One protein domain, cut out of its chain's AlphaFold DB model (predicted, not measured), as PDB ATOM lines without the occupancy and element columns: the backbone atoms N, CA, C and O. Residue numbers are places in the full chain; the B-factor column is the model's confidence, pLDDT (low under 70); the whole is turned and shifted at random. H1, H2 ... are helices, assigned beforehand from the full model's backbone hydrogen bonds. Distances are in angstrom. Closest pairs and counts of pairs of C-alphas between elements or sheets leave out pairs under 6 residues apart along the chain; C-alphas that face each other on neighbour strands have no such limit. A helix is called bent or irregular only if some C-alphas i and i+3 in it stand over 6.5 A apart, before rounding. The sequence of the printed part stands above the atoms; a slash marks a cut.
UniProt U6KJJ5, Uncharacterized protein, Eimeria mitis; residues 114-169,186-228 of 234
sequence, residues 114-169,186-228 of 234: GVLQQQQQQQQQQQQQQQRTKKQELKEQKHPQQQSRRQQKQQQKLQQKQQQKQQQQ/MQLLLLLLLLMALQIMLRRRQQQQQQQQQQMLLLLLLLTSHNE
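Overview. This is residues 114 to 169 and 186 to 228 of the 234 residues of an uncharacterized protein of Eimeria mitis (UniProt U6KJJ5). Two very long helices, H1 and then H2, run nearly side by side in opposite directions, with an open gap between them along their whole length. The end of H1 at residue 114 reaches well past the last residue of H2, and residues 170 to 185, which lie between the two helices in the chain, are not printed. The printed part has 99 residues with two named helices, in the order H1, H2, and no named strand; its class is all helix. It is extended, with a radius of gyration of the C-alphas of 25.1 A, and the C-alphas span 91 by 30 by 8 A.

Arrangement. H1, residues 114 to 169, and H2, residues 186 to 228, are apart: no C-alpha of the one is within 8 A of the other. Each stands free over its full length. The N-to-C direction of H1 is (0.16, -0.93, 0.34) and that of H2 is (-0.07, 0.96, -0.26). In H2 every O i to N i+4 pair is within hydrogen-bond range; in H1, 50 of 52 are.

Along the chain. H1 has 56 residues and measures 83.6 A, from C-alpha 114 at (-11.527, 89.590, -41.164) to C-alpha 169 at (3.479, 12.384, -12.891). It is neither bent nor irregular, but only just: C-alphas 141 and 144 are 6.5 A apart. H2 has 43 residues and measures 62.8 A, ending with C-alpha 228 at (11.899, 70.830, -22.647).

Size, cuts and confidence. The two C-alphas farthest apart, those of Gly 114 and Met 186, are 91.0 A apart. Residues 170 to 185 are not printed, and across this cut C-alphas 169 and 186 are 14.9 A apart. The mean pLDDT of the printed part is 88.6, and no printed residue is under 70.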
ATOM      1  N   GLY A 114     -11.695  90.866 -40.457       86.88
ATOM      2  CA  GLY A 114     -11.527  89.590 -41.164       86.88
ATOM      3  C   GLY A 114     -10.219  88.869 -40.818       86.88
ATOM      4  O   GLY A 114     -10.208  87.652 -40.646       86.88
ATOM      5  N   VAL A 115      -9.125  89.619 -40.637       88.00
ATOM      6  CA  VAL A 115      -7.805  89.051 -40.302       88.00
ATOM      7  C   VAL A 115      -7.792  88.463 -38.887       88.00
ATOM      8  O   VAL A 115      -7.263  87.371 -38.679       88.00
ATOM      9  N   LEU A 116      -8.420  89.141 -37.921       87.81
ATOM     10  CA  LEU A 116      -8.554  88.642 -36.546       87.81
ATOM     11  C   LEU A 116      -9.381  87.351 -36.482       87.81
ATOM     12  O   LEU A 116      -9.014  86.415 -35.768       87.81
ATOM     13  N   GLN A 117     -10.463  87.269 -37.262       92.12
ATOM     14  CA  GLN A 117     -11.307  86.077 -37.307       92.12
ATOM     15  C   GLN A 117     -10.582  84.883 -37.951       92.12
ATOM     16  O   GLN A 117     -10.668  83.763 -37.441       92.12
ATOM     17  N   GLN A 118      -9.799  85.119 -39.012       92.56
ATOM     18  CA  GLN A 118      -8.946  84.083 -39.606       92.56
ATOM     19  C   GLN A 118      -7.843  83.612 -38.650       92.56
ATOM     20  O   GLN A 118      -7.605  82.406 -38.554       92.56
ATOM     21  N   GLN A 119      -7.203  84.518 -37.901       92.44
ATOM     22  CA  GLN A 119      -6.203  84.123 -36.902       92.44
ATOM     23  C   GLN A 119      -6.802  83.256 -35.789       92.44
ATOM     24  O   GLN A 119      -6.195  82.252 -35.411       92.44
ATOM     25  N   GLN A 120      -8.000  83.586 -35.293       95.00
ATOM     26  CA  GLN A 120      -8.669  82.745 -34.293       95.00
ATOM     27  C   GLN A 120      -9.001  81.351 -34.831       95.00
ATOM     28  O   GLN A 120      -8.795  80.361 -34.123       95.00
ATOM     29  N   GLN A 121      -9.467  81.243 -36.079       96.19
ATOM     30  CA  GLN A 121      -9.727  79.934 -36.683       96.19
ATOM     31  C   GLN A 121      -8.447  79.108 -36.846       96.19
ATOM     32  O   GLN A 121      -8.456  77.910 -36.551       96.19
ATOM     33  N   GLN A 122      -7.331  79.727 -37.246       95.94
ATOM     34  CA  GLN A 122      -6.050  79.022 -37.337       95.94
ATOM     35  C   GLN A 122      -5.547  78.546 -35.968       95.94
ATOM     36  O   GLN A 122      -5.093  77.405 -35.854       95.94
ATOM     37  N   GLN A 123      -5.686  79.354 -34.911       95.31
ATOM     38  CA  GLN A 123      -5.320  78.918 -33.557       95.31
ATOM     39  C   GLN A 123      -6.185  77.752 -33.065       95.31
ATOM     40  O   GLN A 123      -5.654  76.803 -32.483       95.31
ATOM     41  N   GLN A 124      -7.495  77.765 -33.330       96.25
ATOM     42  CA  GLN A 124      -8.358  76.637 -32.963       96.25
ATOM     43  C   GLN A 124      -7.996  75.357 -33.724       96.25
ATOM     44  O   GLN A 124      -7.991  74.275 -33.129       96.25
ATOM     45  N   GLN A 125      -7.647  75.456 -35.010       96.25
ATOM     46  CA  GLN A 125      -7.191  74.292 -35.771       96.25
ATOM     47  C   GLN A 125      -5.862  73.741 -35.242       96.25
ATOM     48  O   GLN A 125      -5.739  72.523 -35.090       96.25
ATOM     49  N   GLN A 126      -4.904  74.603 -34.881       94.75
ATOM     50  CA  GLN A 126      -3.652  74.153 -34.265       94.75
ATOM     51  C   GLN A 126      -3.883  73.473 -32.911       94.75
ATOM     52  O   GLN A 126      -3.313  72.410 -32.663       94.75
ATOM     53  N   GLN A 127      -4.763  74.009 -32.058       93.94
ATOM     54  CA  GLN A 127      -5.090  73.353 -30.788       93.94
ATOM     55  C   GLN A 127      -5.764  71.991 -30.992       93.94
ATOM     56  O   GLN A 127      -5.438  71.033 -30.286       93.94
ATOM     57  N   GLN A 128      -6.662  71.857 -31.975       95.88
ATOM     58  CA  GLN A 128      -7.254  70.553 -32.291       95.88
ATOM     59  C   GLN A 128      -6.222  69.559 -32.828       95.88
ATOM     60  O   GLN A 128      -6.287  68.380 -32.471       95.88
ATOM     61  N   GLN A 129      -5.266  70.001 -33.649       94.69
ATOM     62  CA  GLN A 129      -4.176  69.136 -34.102       94.69
ATOM     63  C   GLN A 129      -3.314  68.673 -32.929       94.69
ATOM     64  O   GLN A 129      -3.122  67.469 -32.777       94.69
ATOM     65  N   GLN A 130      -2.895  69.577 -32.039       90.50
ATOM     66  CA  GLN A 130      -2.108  69.196 -30.862       90.50
ATOM     67  C   GLN A 130      -2.857  68.212 -29.951       90.50
ATOM     68  O   GLN A 130      -2.263  67.251 -29.456       90.50
ATOM     69  N   GLN A 131      -4.170  68.388 -29.761       93.00
ATOM     70  CA  GLN A 131      -4.969  67.429 -28.993       93.00
ATOM     71  C   GLN A 131      -5.080  66.063 -29.679       93.00
ATOM     72  O   GLN A 131      -5.063  65.040 -28.987       93.00
ATOM     73  N   ARG A 132      -5.185  66.012 -31.015       95.25
ATOM     74  CA  ARG A 132      -5.186  64.737 -31.752       95.25
ATOM     75  C   ARG A 132      -3.845  64.028 -31.628       95.25
ATOM     76  O   ARG A 132      -3.855  62.843 -31.303       95.25
ATOM     77  N   THR A 133      -2.733  64.744 -31.788       92.25
ATOM     78  CA  THR A 133      -1.387  64.171 -31.653       92.25
ATOM     79  C   THR A 133      -1.170  63.615 -30.249       92.25
ATOM     80  O   THR A 133      -0.842  62.439 -30.114       92.25
ATOM     81  N   LYS A 134      -1.514  64.374 -29.194       88.56
ATOM     82  CA  LYS A 134      -1.447  63.873 -27.808       88.56
ATOM     83  C   LYS A 134      -2.306  62.630 -27.583       88.56
ATOM     84  O   LYS A 134      -1.883  61.699 -26.903       88.56
ATOM     85  N   LYS A 135      -3.521  62.577 -28.143       91.38
ATOM     86  CA  LYS A 135      -4.378  61.380 -28.041       91.38
ATOM     87  C   LYS A 135      -3.791  60.179 -28.781       91.38
ATOM     88  O   LYS A 135      -4.039  59.048 -28.361       91.38
ATOM     89  N   GLN A 136      -3.080  60.413 -29.878       91.62
ATOM     90  CA  GLN A 136      -2.472  59.365 -30.685       91.62
ATOM     91  C   GLN A 136      -1.223  58.800 -30.000       91.62
ATOM     92  O   GLN A 136      -1.163  57.587 -29.815       91.62
ATOM     93  N   GLU A 137      -0.350  59.655 -29.462       87.31
ATOM     94  CA  GLU A 137       0.773  59.234 -28.608       87.31
ATOM     95  C   GLU A 137       0.293  58.447 -27.384       87.31
ATOM     96  O   GLU A 137       0.834  57.388 -27.068       87.31
ATOM     97  N   LEU A 138      -0.781  58.892 -26.720       86.50
ATOM     98  CA  LEU A 138      -1.311  58.175 -25.557       86.50
ATOM     99  C   LEU A 138      -1.860  56.782 -25.923       86.50
ATOM    100  O   LEU A 138      -1.851  55.865 -25.095       86.50
ATOM    101  N   LYS A 139      -2.367  56.614 -27.151       84.62
ATOM    102  CA  LYS A 139      -2.816  55.312 -27.666       84.62
ATOM    103  C   LYS A 139      -1.635  54.419 -28.035       84.62
ATOM    104  O   LYS A 139      -1.669  53.235 -27.690       84.62
ATOM    105  N   GLU A 140      -0.607  54.967 -28.677       81.81
ATOM    106  CA  GLU A 140       0.609  54.223 -29.018       81.81
ATOM    107  C   GLU A 140       1.381  53.794 -27.772       81.81
ATOM    108  O   GLU A 140       1.825  52.653 -27.710       81.81
ATOM    109  N   GLN A 141       1.432  54.615 -26.720       83.50
ATOM    110  CA  GLN A 141       2.127  54.260 -25.481       83.50
ATOM    111  C   GLN A 141       1.421  53.138 -24.690       83.50
ATOM    112  O   GLN A 141       2.077  52.329 -24.028       83.50
ATOM    113  N   LYS A 142       0.086  53.020 -24.776       81.62
ATOM    114  CA  LYS A 142      -0.663  51.947 -24.085       81.62
ATOM    115  C   LYS A 142      -0.568  50.578 -24.768       81.62
ATOM    116  O   LYS A 142      -0.718  49.557 -24.089       81.62
ATOM    117  N   HIS A 143      -0.309  50.523 -26.074       85.06
ATOM    118  CA  HIS A 143      -0.230  49.262 -26.822       85.06
ATOM    119  C   HIS A 143       0.902  48.315 -26.358       85.06
ATOM    120  O   HIS A 143       0.607  47.153 -26.048       85.06
ATOM    121  N   PRO A 144       2.167  48.763 -26.209       78.56
ATOM    122  CA  PRO A 144       3.261  47.887 -25.791       78.56
ATOM    123  C   PRO A 144       3.083  47.364 -24.359       78.56
ATOM    124  O   PRO A 144       3.419  46.209 -24.069       78.56
ATOM    125  N   GLN A 145       2.473  48.157 -23.470       80.88
ATOM    126  CA  GLN A 145       2.202  47.721 -22.099       80.88
ATOM    127  C   GLN A 145       1.157  46.595 -22.056       80.88
ATOM    128  O   GLN A 145       1.318  45.616 -21.318       80.88
ATOM    129  N   GLN A 146       0.105  46.679 -22.876       86.56
ATOM    130  CA  GLN A 146      -0.923  45.640 -22.933       86.56
ATOM    131  C   GLN A 146      -0.399  44.340 -23.563       86.56
ATOM    132  O   GLN A 146      -0.729  43.249 -23.079       86.56
ATOM    133  N   GLN A 147       0.457  44.438 -24.585       83.75
ATOM    134  CA  GLN A 147       1.087  43.277 -25.217       83.75
ATOM    135  C   GLN A 147       2.054  42.559 -24.261       83.75
ATOM    136  O   GLN A 147       1.963  41.336 -24.115       83.75
ATOM    137  N   SER A 148       2.882  43.306 -23.519       80.06
ATOM    138  CA  SER A 148       3.750  42.737 -22.473       80.06
ATOM    139  C   SER A 148       2.945  42.012 -21.391       80.06
ATOM    140  O   SER A 148       3.279  40.890 -21.002       80.06
ATOM    141  N   ARG A 149       1.816  42.587 -20.951       86.50
ATOM    142  CA  ARG A 149       0.947  41.953 -19.945       86.50
ATOM    143  C   ARG A 149       0.306  40.658 -20.457       86.50
ATOM    144  O   ARG A 149       0.129  39.718 -19.679       86.50
ATOM    145  N   ARG A 150      -0.034  40.581 -21.752       90.19
ATOM    146  CA  ARG A 150      -0.524  39.340 -22.380       90.19
ATOM    147  C   ARG A 150       0.563  38.270 -22.432       90.19
ATOM    148  O   ARG A 150       0.284  37.147 -22.014       90.19
ATOM    149  N   GLN A 151       1.782  38.606 -22.862       84.12
ATOM    150  CA  GLN A 151       2.897  37.649 -22.881       84.12
ATOM    151  C   GLN A 151       3.230  37.133 -21.475       84.12
ATOM    152  O   GLN A 151       3.393  35.926 -21.287       84.12
ATOM    153  N   GLN A 152       3.240  38.009 -20.467       84.69
ATOM    154  CA  GLN A 152       3.511  37.612 -19.083       84.69
ATOM    155  C   GLN A 152       2.435  36.658 -18.536       84.69
ATOM    156  O   GLN A 152       2.764  35.635 -17.933       84.69
ATOM    157  N   LYS A 153       1.148  36.930 -18.808       86.81
ATOM    158  CA  LYS A 153       0.050  36.008 -18.458       86.81
ATOM    159  C   LYS A 153       0.163  34.667 -19.185       86.81
ATOM    160  O   LYS A 153      -0.160  33.631 -18.605       86.81
ATOM    161  N   GLN A 154       0.613  34.667 -20.438       88.44
ATOM    162  CA  GLN A 154       0.790  33.440 -21.214       88.44
ATOM    163  C   GLN A 154       1.937  32.588 -20.649       88.44
ATOM    164  O   GLN A 154       1.759  31.382 -20.471       88.44
ATOM    165  N   GLN A 155       3.059  33.209 -20.263       83.38
ATOM    166  CA  GLN A 155       4.151  32.517 -19.566       83.38
ATOM    167  C   GLN A 155       3.721  31.959 -18.206       83.38
ATOM    168  O   GLN A 155       4.049  30.813 -17.904       83.38
ATOM    169  N   GLN A 156       2.954  32.712 -17.409       84.56
ATOM    170  CA  GLN A 156       2.423  32.202 -16.137       84.56
ATOM    171  C   GLN A 156       1.516  30.984 -16.340       84.56
ATOM    172  O   GLN A 156       1.655  29.995 -15.623       84.56
ATOM    173  N   LYS A 157       0.634  31.010 -17.350       90.44
ATOM    174  CA  LYS A 157      -0.208  29.850 -17.691       90.44
ATOM    175  C   LYS A 157       0.614  28.628 -18.103       90.44
ATOM    176  O   LYS A 157       0.271  27.513 -17.719       90.44
ATOM    177  N   LEU A 158       1.686  28.822 -18.872       86.81
ATOM    178  CA  LEU A 158       2.608  27.744 -19.243       86.81
ATOM    179  C   LEU A 158       3.312  27.154 -18.014       86.81
ATOM    180  O   LEU A 158       3.368  25.933 -17.885       86.81
ATOM    181  N   GLN A 159       3.767  27.996 -17.083       85.56
ATOM    182  CA  GLN A 159       4.378  27.547 -15.826       85.56
ATOM    183  C   GLN A 159       3.397  26.756 -14.950       85.56
ATOM    184  O   GLN A 159       3.750  25.684 -14.461       85.56
ATOM    185  N   GLN A 160       2.151  27.225 -14.810       88.12
ATOM    186  CA  GLN A 160       1.110  26.482 -14.090       88.12
ATOM    187  C   GLN A 160       0.821  25.122 -14.733       88.12
ATOM    188  O   GLN A 160       0.732  24.122 -14.025       88.12
ATOM    189  N   LYS A 161       0.731  25.053 -16.069       89.12
ATOM    190  CA  LYS A 161       0.558  23.769 -16.771       89.12
ATOM    191  C   LYS A 161       1.726  22.810 -16.533       89.12
ATOM    192  O   LYS A 161       1.505  21.607 -16.424       89.12
ATOM    193  N   GLN A 162       2.955  23.320 -16.457       85.56
ATOM    194  CA  GLN A 162       4.137  22.491 -16.216       85.56
ATOM    195  C   GLN A 162       4.153  21.931 -14.784       85.56
ATOM    196  O   GLN A 162       4.433  20.748 -14.605       85.56
ATOM    197  N   GLN A 163       3.753  22.732 -13.788       81.62
ATOM    198  CA  GLN A 163       3.571  22.258 -12.410       81.62
ATOM    199  C   GLN A 163       2.440  21.231 -12.288       81.62
ATOM    200  O   GLN A 163       2.624  20.209 -11.631       81.62
ATOM    201  N   GLN A 164       1.303  21.440 -12.964       87.69
ATOM    202  CA  GLN A 164       0.231  20.437 -12.999       87.69
ATOM    203  C   GLN A 164       0.698  19.116 -13.617       87.69
ATOM    204  O   GLN A 164       0.364  18.056 -13.096       87.69
ATOM    205  N   LYS A 165       1.508  19.158 -14.685       80.94
ATOM    206  CA  LYS A 165       2.084  17.936 -15.265       80.94
ATOM    207  C   LYS A 165       3.034  17.216 -14.306       80.94
ATOM    208  O   LYS A 165       2.983  15.995 -14.255       80.94
ATOM    209  N   GLN A 166       3.852  17.932 -13.529       76.19
ATOM    210  CA  GLN A 166       4.708  17.295 -12.518       76.19
ATOM    211  C   GLN A 166       3.890  16.666 -11.381       76.19
ATOM    212  O   GLN A 166       4.197  15.555 -10.962       76.19
ATOM    213  N   GLN A 167       2.808  17.310 -10.929       78.44
ATOM    214  CA  GLN A 167       1.931  16.718  -9.909       78.44
ATOM    215  C   GLN A 167       1.184  15.481 -10.421       78.44
ATOM    216  O   GLN A 167       1.023  14.521  -9.675       78.44
ATOM    217  N   GLN A 168       0.784  15.456 -11.697       81.00
ATOM    218  CA  GLN A 168       0.158  14.275 -12.302       81.00
ATOM    219  C   GLN A 168       1.148  13.150 -12.639       81.00
ATOM    220  O   GLN A 168       0.714  12.020 -12.830       81.00
ATOM    221  N   GLN A 169       2.456  13.422 -12.699       71.94
ATOM    222  CA  GLN A 169       3.479  12.384 -12.891       71.94
ATOM    223  C   GLN A 169       3.964  11.748 -11.579       71.94
ATOM    224  O   GLN A 169       4.643  10.727 -11.625       71.94
ATOM    225  N   MET A 186      15.058   9.983  -3.879       77.62
ATOM    226  CA  MET A 186      14.698  11.189  -3.109       77.62
ATOM    227  C   MET A 186      15.754  12.284  -3.266       77.62
ATOM    228  O   MET A 186      15.422  13.464  -3.365       77.62
ATOM    229  N   GLN A 187      17.028  11.895  -3.341       82.94
ATOM    230  CA  GLN A 187      18.134  12.830  -3.526       82.94
ATOM    231  C   GLN A 187      18.099  13.471  -4.924       82.94
ATOM    232  O   GLN A 187      18.292  14.680  -5.051       82.94
ATOM    233  N   LEU A 188      17.760  12.692  -5.959       85.38
ATOM    234  CA  LEU A 188      17.524  13.191  -7.320       85.38
ATOM    235  C   LEU A 188      16.315  14.132  -7.400       85.38
ATOM    236  O   LEU A 188      16.407  15.182  -8.038       85.38
ATOM    237  N   LEU A 189      15.207  13.802  -6.730       85.44
ATOM    238  CA  LEU A 189      14.031  14.677  -6.668       85.44
ATOM    239  C   LEU A 189      14.334  15.995  -5.955       85.44
ATOM    240  O   LEU A 189      13.938  17.058  -6.439       85.44
ATOM    241  N   LEU A 190      15.083  15.947  -4.850       89.38
ATOM    242  CA  LEU A 190      15.509  17.144  -4.130       89.38
ATOM    243  C   LEU A 190      16.417  18.022  -5.005       89.38
ATOM    244  O   LEU A 190      16.217  19.236  -5.071       89.38
ATOM    245  N   LEU A 191      17.366  17.413  -5.727       92.69
ATOM    246  CA  LEU A 191      18.245  18.122  -6.658       92.69
ATOM    247  C   LEU A 191      17.440  18.785  -7.786       92.69
ATOM    248  O   LEU A 191      17.656  19.960  -8.083       92.69
ATOM    249  N   LEU A 192      16.478  18.068  -8.377       90.38
ATOM    250  CA  LEU A 192      15.609  18.586  -9.437       90.38
ATOM    251  C   LEU A 192      14.759  19.767  -8.947       90.38
ATOM    252  O   LEU A 192      14.647  20.782  -9.642       90.38
ATOM    253  N   LEU A 193      14.195  19.666  -7.738       91.69
ATOM    254  CA  LEU A 193      13.419  20.736  -7.111       91.69
ATOM    255  C   LEU A 193      14.284  21.983  -6.876       91.69
ATOM    256  O   LEU A 193      13.852  23.102  -7.168       91.69
ATOM    257  N   LEU A 194      15.519  21.797  -6.401       95.44
ATOM    258  CA  LEU A 194      16.467  22.886  -6.163       95.44
ATOM    259  C   LEU A 194      16.859  23.586  -7.474       95.44
ATOM    260  O   LEU A 194      16.917  24.815  -7.531       95.44
ATOM    261  N   LEU A 195      17.045  22.819  -8.551       92.81
ATOM    262  CA  LEU A 195      17.369  23.331  -9.887       92.81
ATOM    263  C   LEU A 195      16.208  24.145 -10.485       92.81
ATOM    264  O   LEU A 195      16.410  25.245 -11.006       92.81
ATOM    265  N   MET A 196      14.977  23.649 -10.333       86.19
ATOM    266  CA  MET A 196      13.745  24.371 -10.671       86.19
ATOM    267  C   MET A 196      13.610  25.676  -9.874       86.19
ATOM    268  O   MET A 196      13.323  26.732 -10.448       86.19
ATOM    269  N   ALA A 197      13.839  25.634  -8.558       87.12
ATOM    270  CA  ALA A 197      13.777  26.813  -7.698       87.12
ATOM    271  C   ALA A 197      14.830  27.862  -8.095       87.12
ATOM    272  O   ALA A 197      14.506  29.049  -8.204       87.12
ATOM    273  N   LEU A 198      16.058  27.426  -8.398       95.88
ATOM    274  CA  LEU A 198      17.132  28.291  -8.881       95.88
ATOM    275  C   LEU A 198      16.760  28.961 -10.211       95.88
ATOM    276  O   LEU A 198      16.908  30.177 -10.347       95.88
ATOM    277  N   GLN A 199      16.213  28.203 -11.168       88.62
ATOM    278  CA  GLN A 199      15.724  28.766 -12.432       88.62
ATOM    279  C   GLN A 199      14.645  29.828 -12.209       88.62
ATOM    280  O   GLN A 199      14.691  30.893 -12.828       88.62
ATOM    281  N   ILE A 200      13.681  29.572 -11.320       86.44
ATOM    282  CA  ILE A 200      12.625  30.539 -10.998       86.44
ATOM    283  C   ILE A 200      13.227  31.807 -10.385       86.44
ATOM    284  O   ILE A 200      12.827  32.915 -10.757       86.44
ATOM    285  N   MET A 201      14.199  31.666  -9.482       88.69
ATOM    286  CA  MET A 201      14.856  32.797  -8.828       88.69
ATOM    287  C   MET A 201      15.659  33.644  -9.828       88.69
ATOM    288  O   MET A 201      15.518  34.868  -9.845       88.69
ATOM    289  N   LEU A 202      16.420  33.005 -10.724       90.50
ATOM    290  CA  LEU A 202      17.136  33.677 -11.816       90.50
ATOM    291  C   LEU A 202      16.178  34.439 -12.733       90.50
ATOM    292  O   LEU A 202      16.407  35.610 -13.041       90.50
ATOM    293  N   ARG A 203      15.056  33.816 -13.106       85.00
ATOM    294  CA  ARG A 203      14.037  34.450 -13.951       85.00
ATOM    295  C   ARG A 203      13.393  35.655 -13.264       85.00
ATOM    296  O   ARG A 203      13.183  36.679 -13.910       85.00
ATOM    297  N   ARG A 204      13.123  35.566 -11.955       84.62
ATOM    298  CA  ARG A 204      12.642  36.703 -11.149       84.62
ATOM    299  C   ARG A 204      13.662  37.837 -11.108       84.62
ATOM    300  O   ARG A 204      13.272  38.985 -11.292       84.62
ATOM    301  N   ARG A 205      14.948  37.527 -10.917       90.00
ATOM    302  CA  ARG A 205      16.022  38.530 -10.900       90.00
ATOM    303  C   ARG A 205      16.142  39.247 -12.246       90.00
ATOM    304  O   ARG A 205      16.241  40.470 -12.280       90.00
ATOM    305  N   GLN A 206      16.045  38.507 -13.348       85.94
ATOM    306  CA  GLN A 206      16.037  39.082 -14.693       85.94
ATOM    307  C   GLN A 206      14.803  39.971 -14.930       85.94
ATOM    308  O   GLN A 206      14.926  41.069 -15.467       85.94
ATOM    309  N   GLN A 207      13.618  39.540 -14.480       82.75
ATOM    310  CA  GLN A 207      12.404  40.366 -14.530       82.75
ATOM    311  C   GLN A 207      12.533  41.645 -13.696       82.75
ATOM    312  O   GLN A 207      12.119  42.707 -14.156       82.75
ATOM    313  N   GLN A 208      13.116  41.564 -12.497       86.38
ATOM    314  CA  GLN A 208      13.383  42.742 -11.672       86.38
ATOM    315  C   GLN A 208      14.347  43.707 -12.362       86.38
ATOM    316  O   GLN A 208      14.079  44.905 -12.374       86.38
ATOM    317  N   GLN A 209      15.415  43.210 -12.994       88.12
ATOM    318  CA  GLN A 209      16.311  44.065 -13.778       88.12
ATOM    319  C   GLN A 209      15.589  44.743 -14.944       88.12
ATOM    320  O   GLN A 209      15.767  45.940 -15.143       88.12
ATOM    321  N   GLN A 210      14.730  44.026 -15.677       84.00
ATOM    322  CA  GLN A 210      13.920  44.649 -16.727       84.00
ATOM    323  C   GLN A 210      12.977  45.721 -16.174       84.00
ATOM    324  O   GLN A 210      12.849  46.783 -16.780       84.00
ATOM    325  N   GLN A 211      12.335  45.481 -15.027       85.69
ATOM    326  CA  GLN A 211      11.491  46.495 -14.394       85.69
ATOM    327  C   GLN A 211      12.295  47.717 -13.954       85.69
ATOM    328  O   GLN A 211      11.852  48.837 -14.196       85.69
ATOM    329  N   GLN A 212      13.482  47.527 -13.371       89.75
ATOM    330  CA  GLN A 212      14.363  48.640 -13.014       89.75
ATOM    331  C   GLN A 212      14.827  49.416 -14.248       89.75
ATOM    332  O   GLN A 212      14.813  50.643 -14.218       89.75
ATOM    333  N   GLN A 213      15.163  48.741 -15.351       87.81
ATOM    334  CA  GLN A 213      15.490  49.424 -16.605       87.81
ATOM    335  C   GLN A 213      14.300  50.209 -17.154       87.81
ATOM    336  O   GLN A 213      14.478  51.356 -17.544       87.81
ATOM    337  N   GLN A 214      13.084  49.652 -17.142       86.38
ATOM    338  CA  GLN A 214      11.889  50.385 -17.577       86.38
ATOM    339  C   GLN A 214      11.593  51.594 -16.687       86.38
ATOM    340  O   GLN A 214      11.250  52.653 -17.206       86.38
ATOM    341  N   GLN A 215      11.741  51.457 -15.365       89.88
ATOM    342  CA  GLN A 215      11.589  52.578 -14.439       89.88
ATOM    343  C   GLN A 215      12.651  53.648 -14.681       89.88
ATOM    344  O   GLN A 215      12.300  54.821 -14.751       89.88
ATOM    345  N   MET A 216      13.913  53.254 -14.875       94.38
ATOM    346  CA  MET A 216      14.995  54.174 -15.222       94.38
ATOM    347  C   MET A 216      14.683  54.915 -16.525       94.38
ATOM    348  O   MET A 216      14.793  56.134 -16.562       94.38
ATOM    349  N   LEU A 217      14.233  54.205 -17.563       95.38
ATOM    350  CA  LEU A 217      13.880  54.791 -18.857       95.38
ATOM    351  C   LEU A 217      12.720  55.784 -18.720       95.38
ATOM    352  O   LEU A 217      12.797  56.879 -19.259       95.38
ATOM    353  N   LEU A 218      11.686  55.444 -17.941       94.69
ATOM    354  CA  LEU A 218      10.583  56.353 -17.612       94.69
ATOM    355  C   LEU A 218      11.059  57.605 -16.870       94.69
ATOM    356  O   LEU A 218      10.595  58.700 -17.172       94.69
ATOM    357  N   LEU A 219      11.986  57.455 -15.924       97.19
ATOM    358  CA  LEU A 219      12.557  58.568 -15.164       97.19
ATOM    359  C   LEU A 219      13.387  59.485 -16.073       97.19
ATOM    360  O   LEU A 219      13.284  60.704 -15.982       97.19
ATOM    361  N   LEU A 220      14.138  58.901 -17.009       97.19
ATOM    362  CA  LEU A 220      14.916  59.617 -18.021       97.19
ATOM    363  C   LEU A 220      14.005  60.351 -19.021       97.19
ATOM    364  O   LEU A 220      14.282  61.488 -19.402       97.19
ATOM    365  N   LEU A 221      12.875  59.741 -19.387       95.75
ATOM    366  CA  LEU A 221      11.855  60.341 -20.254       95.75
ATOM    367  C   LEU A 221      11.105  61.483 -19.545       95.75
ATOM    368  O   LEU A 221      10.832  62.521 -20.140       95.75
ATOM    369  N   LEU A 222      10.848  61.347 -18.241       96.06
ATOM    370  CA  LEU A 222      10.311  62.430 -17.414       96.06
ATOM    371  C   LEU A 222      11.301  63.593 -17.292       96.06
ATOM    372  O   LEU A 222      10.906  64.736 -17.498       96.06
ATOM    373  N   LEU A 223      12.581  63.318 -17.025       96.31
ATOM    374  CA  LEU A 223      13.626  64.345 -16.935       96.31
ATOM    375  C   LEU A 223      13.808  65.105 -18.255       96.31
ATOM    376  O   LEU A 223      13.904  66.331 -18.247       96.31
ATOM    377  N   THR A 224      13.806  64.398 -19.387       93.75
ATOM    378  CA  THR A 224      13.877  65.031 -20.715       93.75
ATOM    379  C   THR A 224      12.636  65.873 -20.997       93.75
ATOM    380  O   THR A 224      12.781  67.040 -21.352       93.75
ATOM    381  N   SER A 225      11.432  65.360 -20.716       92.25
ATOM    382  CA  SER A 225      10.196  66.145 -20.868       92.25
ATOM    383  C   SER A 225      10.155  67.387 -19.964       92.25
ATOM    384  O   SER A 225       9.655  68.434 -20.365       92.25
ATOM    385  N   HIS A 226      10.721  67.305 -18.756       95.19
ATOM    386  CA  HIS A 226      10.787  68.433 -17.834       95.19
ATOM    387  C   HIS A 226      11.771  69.501 -18.330       95.19
ATOM    388  O   HIS A 226      11.457  70.689 -18.281       95.19
ATOM    389  N   ASN A 227      12.927  69.100 -18.868       92.75
ATOM    390  CA  ASN A 227      13.893  70.041 -19.440       92.75
ATOM    391  C   ASN A 227      13.340  70.787 -20.661       92.75
ATOM    392  O   ASN A 227      13.614  71.976 -20.801       92.75
ATOM    393  N   GLU A 228      12.533  70.144 -21.509       90.38
ATOM    394  CA  GLU A 228      11.899  70.830 -22.647       90.38
ATOM    395  C   GLU A 228      10.886  71.895 -22.201       90.38
ATOM    396  O   GLU A 228      10.847  72.990 -22.761       90.38
TER     397      GLU A 228